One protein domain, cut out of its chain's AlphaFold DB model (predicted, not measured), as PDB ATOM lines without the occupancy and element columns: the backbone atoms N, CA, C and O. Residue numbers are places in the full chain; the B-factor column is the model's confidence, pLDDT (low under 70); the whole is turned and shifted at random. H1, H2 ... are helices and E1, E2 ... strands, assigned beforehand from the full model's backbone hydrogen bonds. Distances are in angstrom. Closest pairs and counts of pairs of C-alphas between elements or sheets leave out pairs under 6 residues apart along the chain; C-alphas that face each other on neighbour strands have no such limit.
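Overview. This is residues 2 to 58 of the 159 residues of an uncharacterized protein of Planctomycetaceae bacterium SCGC AG-212-F19 (UniProt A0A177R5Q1). The model has little regular structure: a short helix, H1, sits between the small hairpin E1 and E2 and the longer helix H2, with loops making both ends of the length. The 57 printed residues hold H1, E1, E2 and H2 in that order, the two strands antiparallel; the class is mixed, with only 21 residues in named elements. It is compact, with a radius of gyration of the C-alphas of 11.7 A, but elongated, spanning 39 by 23 by 14 A.

Arrangement. H1, residues 2 to 6, touches H2, residues 38 to 47; their closest C-alphas, of Ala 5 and Ser 44, are 5.6 A apart. The closest C-alphas of H1 and E1, residues 18 to 20, are those of Arg 3 and Leu 19, 6.1 A apart. E1 and E2, residues 25 to 27, form a hairpin, antiparallel at 153 degrees, with N 18 and O 27 within hydrogen-bond range at 2.8 A. E1 and H2 are apart. In H1 and H2 every O i to N i+4 pair is within hydrogen-bond range.

Along the chain. H1 begins at C-alpha 2 (-2.971, 6.907, -20.545) and is 6.3 A long. E1 and E2 are 6.4 A each. H2, 14.3 A, ends at C-alpha 47 (-8.545, 13.385, -21.076).

Size, cuts and confidence. The C-alphas farthest apart, of Gly 33 and Pro 53, are 39.0 A apart. The printed part has no cut; the H1 to E1 link is long. pLDDT is under 70 at residue 2, residues 21 to 25 and residues 46 to 58.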
ATOM      1  N   ALA A   2      -1.768   7.712 -20.842       68.94
ATOM      2  CA  ALA A   2      -2.971   6.907 -20.545       68.94
ATOM      3  C   ALA A   2      -2.824   6.018 -19.294       68.94
ATOM      4  O   ALA A   2      -3.690   6.024 -18.421       68.94
ATOM      5  N   ARG A   3      -1.670   5.347 -19.144       77.31
ATOM      6  CA  ARG A   3      -1.296   4.634 -17.910       77.31
ATOM      7  C   ARG A   3      -1.412   5.538 -16.680       77.31
ATOM      8  O   ARG A   3      -2.020   5.150 -15.696       77.31
ATOM      9  N   ASP A   4      -0.842   6.740 -16.743       77.94
ATOM     10  CA  ASP A   4      -0.779   7.659 -15.603       77.94
ATOM     11  C   ASP A   4      -2.154   8.218 -15.234       77.94
ATOM     12  O   ASP A   4      -2.417   8.444 -14.057       77.94
ATOM     13  N   ALA A   5      -3.040   8.428 -16.212       77.50
ATOM     14  CA  ALA A   5      -4.414   8.838 -15.946       77.50
ATOM     15  C   ALA A   5      -5.227   7.721 -15.292       77.50
ATOM     16  O   ALA A   5      -5.883   7.967 -14.285       77.50
ATOM     17  N   ILE A   6      -5.105   6.484 -15.782       77.00
ATOM     18  CA  ILE A   6      -5.728   5.320 -15.138       77.00
ATOM     19  C   ILE A   6      -5.163   5.121 -13.726       77.00
ATOM     20  O   ILE A   6      -5.910   4.881 -12.785       77.00
ATOM     21  N   ALA A   7      -3.860   5.318 -13.534       79.25
ATOM     22  CA  ALA A   7      -3.210   5.206 -12.231       79.25
ATOM     23  C   ALA A   7      -3.608   6.318 -11.234       79.25
ATOM     24  O   ALA A   7      -3.314   6.208 -10.042       79.25
ATOM     25  N   ARG A   8      -4.267   7.391 -11.695       81.75
ATOM     26  CA  ARG A   8      -4.839   8.453 -10.845       81.75
ATOM     27  C   ARG A   8      -6.280   8.169 -10.425       81.75
ATOM     28  O   ARG A   8      -6.798   8.891  -9.573       81.75
ATOM     29  N   LEU A   9      -6.922   7.151 -10.995       80.00
ATOM     30  CA  LEU A   9      -8.273   6.774 -10.612       80.00
ATOM     31  C   LEU A   9      -8.307   6.280  -9.167       80.00
ATOM     32  O   LEU A   9      -7.479   5.484  -8.726       80.00
ATOM     33  N   TYR A  10      -9.279   6.785  -8.408       77.88
ATOM     34  CA  TYR A  10      -9.368   6.540  -6.969       77.88
ATOM     35  C   TYR A  10      -9.580   5.057  -6.628       77.88
ATOM     36  O   TYR A  10      -9.113   4.587  -5.585       77.88
ATOM     37  N   ASP A  11     -10.271   4.336  -7.500       80.88
ATOM     38  CA  ASP A  11     -10.648   2.928  -7.411       80.88
ATOM     39  C   ASP A  11      -9.597   1.966  -7.985       80.88
ATOM     40  O   ASP A  11      -9.800   0.755  -7.909       80.88
ATOM     41  N   VAL A  12      -8.462   2.463  -8.486       81.44
ATOM     42  CA  VAL A  12      -7.386   1.654  -9.080       81.44
ATOM     43  C   VAL A  12      -6.163   1.579  -8.157       81.44
ATOM     44  O   VAL A  12      -5.754   2.569  -7.547       81.44
ATOM     45  N   GLU A  13      -5.558   0.394  -8.050       83.88
ATOM     46  CA  GLU A  13      -4.262   0.185  -7.400       83.88
ATOM     47  C   GLU A  13      -3.147   0.725  -8.302       83.88
ATOM     48  O   GLU A  13      -2.713   0.073  -9.254       83.88
ATOM     49  N   LYS A  14      -2.693   1.946  -8.003       84.00
ATOM     50  CA  LYS A  14      -1.733   2.715  -8.809       84.00
ATOM     51  C   LYS A  14      -0.488   1.910  -9.205       84.00
ATOM     52  O   LYS A  14      -0.072   1.956 -10.362       84.00
ATOM     53  N   ASP A  15       0.082   1.165  -8.262       85.69
ATOM     54  CA  ASP A  15       1.337   0.426  -8.459       85.69
ATOM     55  C   ASP A  15       1.167  -0.826  -9.333       85.69
ATOM     56  O   ASP A  15       2.144  -1.405  -9.813       85.69
ATOM     57  N   LEU A  16      -0.081  -1.221  -9.593       82.19
ATOM     58  CA  LEU A  16      -0.437  -2.372 -10.417       82.19
ATOM     59  C   LEU A  16      -0.907  -1.972 -11.822       82.19
ATOM     60  O   LEU A  16      -1.278  -2.842 -12.607       82.19
ATOM     61  N   VAL A  17      -0.847  -0.680 -12.173       79.25
ATOM     62  CA  VAL A  17      -1.148  -0.208 -13.531       79.25
ATOM     63  C   VAL A  17       0.077  -0.341 -14.432       79.25
ATOM     64  O   VAL A  17       1.117   0.298 -14.209       79.25
ATOM     65  N   ARG A  18      -0.055  -1.132 -15.497       80.56
ATOM     66  CA  ARG A  18       0.999  -1.424 -16.475       80.56
ATOM     67  C   ARG A  18       0.491  -1.172 -17.890       80.56
ATOM     68  O   ARG A  18      -0.654  -1.474 -18.200       80.56
ATOM     69  N   LEU A  19       1.352  -0.605 -18.730       76.00
ATOM     70  CA  LEU A  19       1.128  -0.507 -20.170       76.00
ATOM     71  C   LEU A  19       1.917  -1.634 -20.829       76.00
ATOM     72  O   LEU A  19       3.139  -1.675 -20.688       76.00
ATOM     73  N   ASP A  20       1.223  -2.508 -21.536       73.81
ATOM     74  CA  ASP A  20       1.826  -3.407 -22.506       73.81
ATOM     75  C   ASP A  20       1.840  -2.675 -23.853       73.81
ATOM     76  O   ASP A  20       0.807  -2.497 -24.502       73.81
ATOM     77  N   ALA A  21       3.014  -2.160 -24.221       67.94
ATOM     78  CA  ALA A  21       3.178  -1.369 -25.434       67.94
ATOM     79  C   ALA A  21       3.102  -2.225 -26.707       67.94
ATOM     80  O   ALA A  21       2.689  -1.707 -27.742       67.94
ATOM     81  N   GLU A  22       3.463  -3.509 -26.631       67.56
ATOM     82  CA  GLU A  22       3.425  -4.426 -27.774       67.56
ATOM     83  C   GLU A  22       1.985  -4.832 -28.090       67.56
ATOM     84  O   GLU A  22       1.567  -4.806 -29.247       67.56
ATOM     85  N   ALA A  23       1.198  -5.132 -27.053       66.38
ATOM     86  CA  ALA A  23      -0.220  -5.445 -27.200       66.38
ATOM     87  C   ALA A  23      -1.108  -4.192 -27.338       66.38
ATOM     88  O   ALA A  23      -2.283  -4.301 -27.688       66.38
ATOM     89  N   GLY A  24      -0.582  -3.006 -27.016       67.94
ATOM     90  CA  GLY A  24      -1.362  -1.771 -26.944       67.94
ATOM     91  C   GLY A  24      -2.434  -1.808 -25.848       67.94
ATOM     92  O   GLY A  24      -3.505  -1.226 -26.018       67.94
ATOM     93  N   THR A  25      -2.176  -2.503 -24.734       68.69
ATOM     94  CA  THR A  25      -3.153  -2.703 -23.649       68.69
ATOM     95  C   THR A  25      -2.700  -2.068 -22.338       68.69
ATOM     96  O   THR A  25      -1.511  -1.975 -22.040       68.69
ATOM     97  N   ILE A  26      -3.659  -1.613 -21.527       71.06
ATOM     98  CA  ILE A  26      -3.395  -1.161 -20.156       71.06
ATOM     99  C   ILE A  26      -4.022  -2.160 -19.197       71.06
ATOM    100  O   ILE A  26      -5.240  -2.323 -19.166       71.06
ATOM    101  N   VAL A  27      -3.177  -2.794 -18.393       74.38
ATOM    102  CA  VAL A  27      -3.575  -3.730 -17.344       74.38
ATOM    103  C   VAL A  27      -3.575  -2.986 -16.018       74.38
ATOM    104  O   VAL A  27      -2.633  -2.258 -15.707       74.38
ATOM    105  N   PHE A  28      -4.628  -3.153 -15.227       76.88
ATOM    106  CA  PHE A  28      -4.742  -2.557 -13.902       76.88
ATOM    107  C   PHE A  28      -5.559  -3.459 -12.979       76.88
ATOM    108  O   PHE A  28      -6.298  -4.333 -13.430       76.88
ATOM    109  N   GLN A  29      -5.443  -3.219 -11.676       78.25
ATOM    110  CA  GLN A  29      -6.243  -3.883 -10.656       78.25
ATOM    111  C   GLN A  29      -7.034  -2.837  -9.872       78.25
ATOM    112  O   GLN A  29      -6.515  -1.760  -9.577       78.25
ATOM    113  N   THR A  30      -8.287  -3.133  -9.532       78.31
ATOM    114  CA  THR A  30      -9.063  -2.263  -8.645       78.31
ATOM    115  C   THR A  30      -8.653  -2.443  -7.192       78.31
ATOM    116  O   THR A  30      -8.249  -3.529  -6.765       78.31
ATOM    117  N   LYS A  31      -8.805  -1.377  -6.404       80.94
ATOM    118  CA  LYS A  31      -8.616  -1.445  -4.958       80.94
ATOM    119  C   LYS A  31      -9.598  -2.421  -4.340       80.94
ATOM    120  O   LYS A  31     -10.770  -2.482  -4.723       80.94
ATOM    121  N   LYS A  32      -9.140  -3.146  -3.320       78.31
ATOM    122  CA  LYS A  32      -9.997  -4.078  -2.581       78.31
ATOM    123  C   LYS A  32     -11.248  -3.351  -2.074       78.31
ATOM    124  O   LYS A  32     -11.163  -2.344  -1.377       78.31
ATOM    125  N   GLY A  33     -12.415  -3.884  -2.423       76.06
ATOM    126  CA  GLY A  33     -13.702  -3.334  -2.005       76.06
ATOM    127  C   GLY A  33     -14.224  -2.159  -2.835       76.06
ATOM    128  O   GLY A  33     -15.280  -1.614  -2.513       76.06
ATOM    129  N   LYS A  34     -13.517  -1.756  -3.897       79.06
ATOM    130  CA  LYS A  34     -13.973  -0.711  -4.817       79.06
ATOM    131  C   LYS A  34     -14.512  -1.325  -6.105       79.06
ATOM    132  O   LYS A  34     -13.871  -2.171  -6.724       79.06
ATOM    133  N   SER A  35     -15.701  -0.876  -6.490       79.56
ATOM    134  CA  SER A  35     -16.267  -1.134  -7.811       79.56
ATOM    135  C   SER A  35     -15.524  -0.312  -8.855       79.56
ATOM    136  O   SER A  35     -15.144   0.824  -8.575       79.56
ATOM    137  N   LEU A  36     -15.357  -0.877 -10.049       77.12
ATOM    138  CA  LEU A  36     -14.765  -0.163 -11.168       77.12
ATOM    139  C   LEU A  36     -15.750   0.881 -11.700       77.12
ATOM    140  O   LEU A  36     -16.781   0.524 -12.276       77.12
ATOM    141  N   ALA A  37     -15.425   2.160 -11.549       78.81
ATOM    142  CA  ALA A  37     -16.180   3.251 -12.143       78.81
ATOM    143  C   ALA A  37     -15.825   3.347 -13.628       78.81
ATOM    144  O   ALA A  37     -14.971   4.134 -14.038       78.81
ATOM    145  N   VAL A  38     -16.464   2.507 -14.443       77.00
ATOM    146  CA  VAL A  38     -16.068   2.344 -15.844       77.00
ATOM    147  C   VAL A  38     -16.116   3.690 -16.582       77.00
ATOM    148  O   VAL A  38     -15.168   4.045 -17.272       77.00
ATOM    149  N   GLU A  39     -17.139   4.520 -16.371       73.31
ATOM    150  CA  GLU A  39     -17.212   5.885 -16.932       73.31
ATOM    151  C   GLU A  39     -15.981   6.740 -16.630       73.31
ATOM    152  O   GLU A  39     -15.470   7.424 -17.514       73.31
ATOM    153  N   LYS A  40     -15.456   6.659 -15.404       77.94
ATOM    154  CA  LYS A  40     -14.261   7.403 -15.000       77.94
ATOM    155  C   LYS A  40     -13.007   6.905 -15.705       77.94
ATOM    156  O   LYS A  40     -12.139   7.727 -16.003       77.94
ATOM    157  N   LEU A  41     -12.927   5.614 -16.045       77.12
ATOM    158  CA  LEU A  41     -11.883   5.108 -16.946       77.12
ATOM    159  C   LEU A  41     -11.970   5.762 -18.322       77.12
ATOM    160  O   LEU A  41     -10.941   6.162 -18.859       77.12
ATOM    161  N   TYR A  42     -13.173   5.889 -18.883       73.62
ATOM    162  CA  TYR A  42     -13.342   6.534 -20.181       73.62
ATOM    163  C   TYR A  42     -12.993   8.016 -20.123       73.62
ATOM    164  O   TYR A  42     -12.196   8.469 -20.934       73.62
ATOM    165  N   GLU A  43     -13.540   8.760 -19.157       74.06
ATOM    166  CA  GLU A  43     -13.222  10.180 -18.962       74.06
ATOM    167  C   GLU A  43     -11.708  10.387 -18.825       74.06
ATOM    168  O   GLU A  43     -11.131  11.244 -19.492       74.06
ATOM    169  N   SER A  44     -11.051   9.555 -18.011       74.00
ATOM    170  CA  SER A  44      -9.604   9.622 -17.802       74.00
ATOM    171  C   SER A  44      -8.821   9.276 -19.061       74.00
ATOM    172  O   SER A  44      -7.810   9.917 -19.341       74.00
ATOM    173  N   TYR A  45      -9.283   8.299 -19.843       70.50
ATOM    174  CA  TYR A  45      -8.675   7.971 -21.125       70.50
ATOM    175  C   TYR A  45      -8.845   9.110 -22.138       70.50
ATOM    176  O   TYR A  45      -7.859   9.536 -22.732       70.50
ATOM    177  N   MET A  46     -10.059   9.645 -22.298       68.69
ATOM    178  CA  MET A  46     -10.354  10.760 -23.208       68.69
ATOM    179  C   MET A  46      -9.561  12.019 -22.854       68.69
ATOM    180  O   MET A  46      -9.120  12.741 -23.745       68.69
ATOM    181  N   ALA A  47      -9.354  12.272 -21.559       69.06
ATOM    182  CA  ALA A  47      -8.545  13.385 -21.076       69.06
ATOM    183  C   ALA A  47      -7.045  13.213 -21.376       69.06
ATOM    184  O   ALA A  47      -6.297  14.192 -21.358       69.06
ATOM    185  N   THR A  48      -6.582  11.990 -21.654       64.69
ATOM    186  CA  THR A  48      -5.219  11.770 -22.138       64.69
ATOM    187  C   THR A  48      -5.173  11.921 -23.647       64.69
ATOM    188  O   THR A  48      -5.909  11.261 -24.367       64.69
ATOM    189  N   SER A  49      -4.300  12.809 -24.116       49.78
ATOM    190  CA  SER A  49      -4.156  13.320 -25.486       49.78
ATOM    191  C   SER A  49      -3.709  12.283 -26.535       49.78
ATOM    192  O   SER A  49      -2.817  12.547 -27.339       49.78
ATOM    193  N   LEU A  50      -4.313  11.096 -26.540       52.53
ATOM    194  CA  LEU A  50      -4.227  10.109 -27.617       52.53
ATOM    195  C   LEU A  50      -5.126  10.474 -28.813       52.53
ATOM    196  O   LEU A  50      -5.099   9.770 -29.810       52.53
ATOM    197  N   PHE A  51      -5.860  11.590 -28.751       50.38
ATOM    198  CA  PHE A  51      -6.692  12.136 -29.834       50.38
ATOM    199  C   PHE A  51      -6.040  13.345 -30.537       50.38
ATOM    200  O   PHE A  51      -6.710  14.307 -30.904       50.38
ATOM    201  N   GLY A  52      -4.710  13.335 -30.670       44.91
ATOM    202  CA  GLY A  52      -3.994  14.226 -31.590       44.91
ATOM    203  C   GLY A  52      -3.921  13.626 -33.003       44.91
ATOM    204  O   GLY A  52      -4.202  12.442 -33.161       44.91
ATOM    205  N   PRO A  53      -3.471  14.387 -34.019       42.91
ATOM    206  CA  PRO A  53      -3.461  13.969 -35.433       42.91
ATOM    207  C   PRO A  53      -2.646  12.696 -35.751       42.91
ATOM    208  O   PRO A  53      -2.751  12.181 -36.854       42.91
ATOM    209  N   ASN A  54      -1.861  12.182 -34.794       46.97
ATOM    210  CA  ASN A  54      -1.056  10.956 -34.903       46.97
ATOM    211  C   ASN A  54      -1.355   9.936 -33.780       46.97
ATOM    212  O   ASN A  54      -0.535   9.060 -33.503       46.97
ATOM    213  N   GLY A  55      -2.452  10.105 -33.039       49.28
ATOM    214  CA  GLY A  55      -2.793   9.262 -31.894       49.28
ATOM    215  C   GLY A  55      -3.703   8.080 -32.248       49.28
ATOM    216  O   GLY A  55      -4.210   7.983 -33.361       49.28
ATOM    217  N   ILE A  56      -3.892   7.147 -31.306       53.34
ATOM    218  CA  ILE A  56      -4.800   6.001 -31.475       53.34
ATOM    219  C   ILE A  56      -6.232   6.549 -31.561       53.34
ATOM    220  O   ILE A  56      -6.841   6.856 -30.538       53.34
ATOM    221  N   GLU A  57      -6.756   6.667 -32.783       52.59
ATOM    222  CA  GLU A  57      -8.021   7.355 -33.080       52.59
ATOM    223  C   GLU A  57      -9.249   6.754 -32.378       52.59
ATOM    224  O   GLU A  57     -10.261   7.434 -32.229       52.59
ATOM    225  N   THR A  58      -9.199   5.494 -31.927       58.59
ATOM    226  CA  THR A  58     -10.354   4.823 -31.308       58.59
ATOM    227  C   THR A  58      -9.949   3.739 -30.304       58.59
ATOM    228  O   THR A  58      -9.193   2.821 -30.622       58.59
TER     229      THR A  58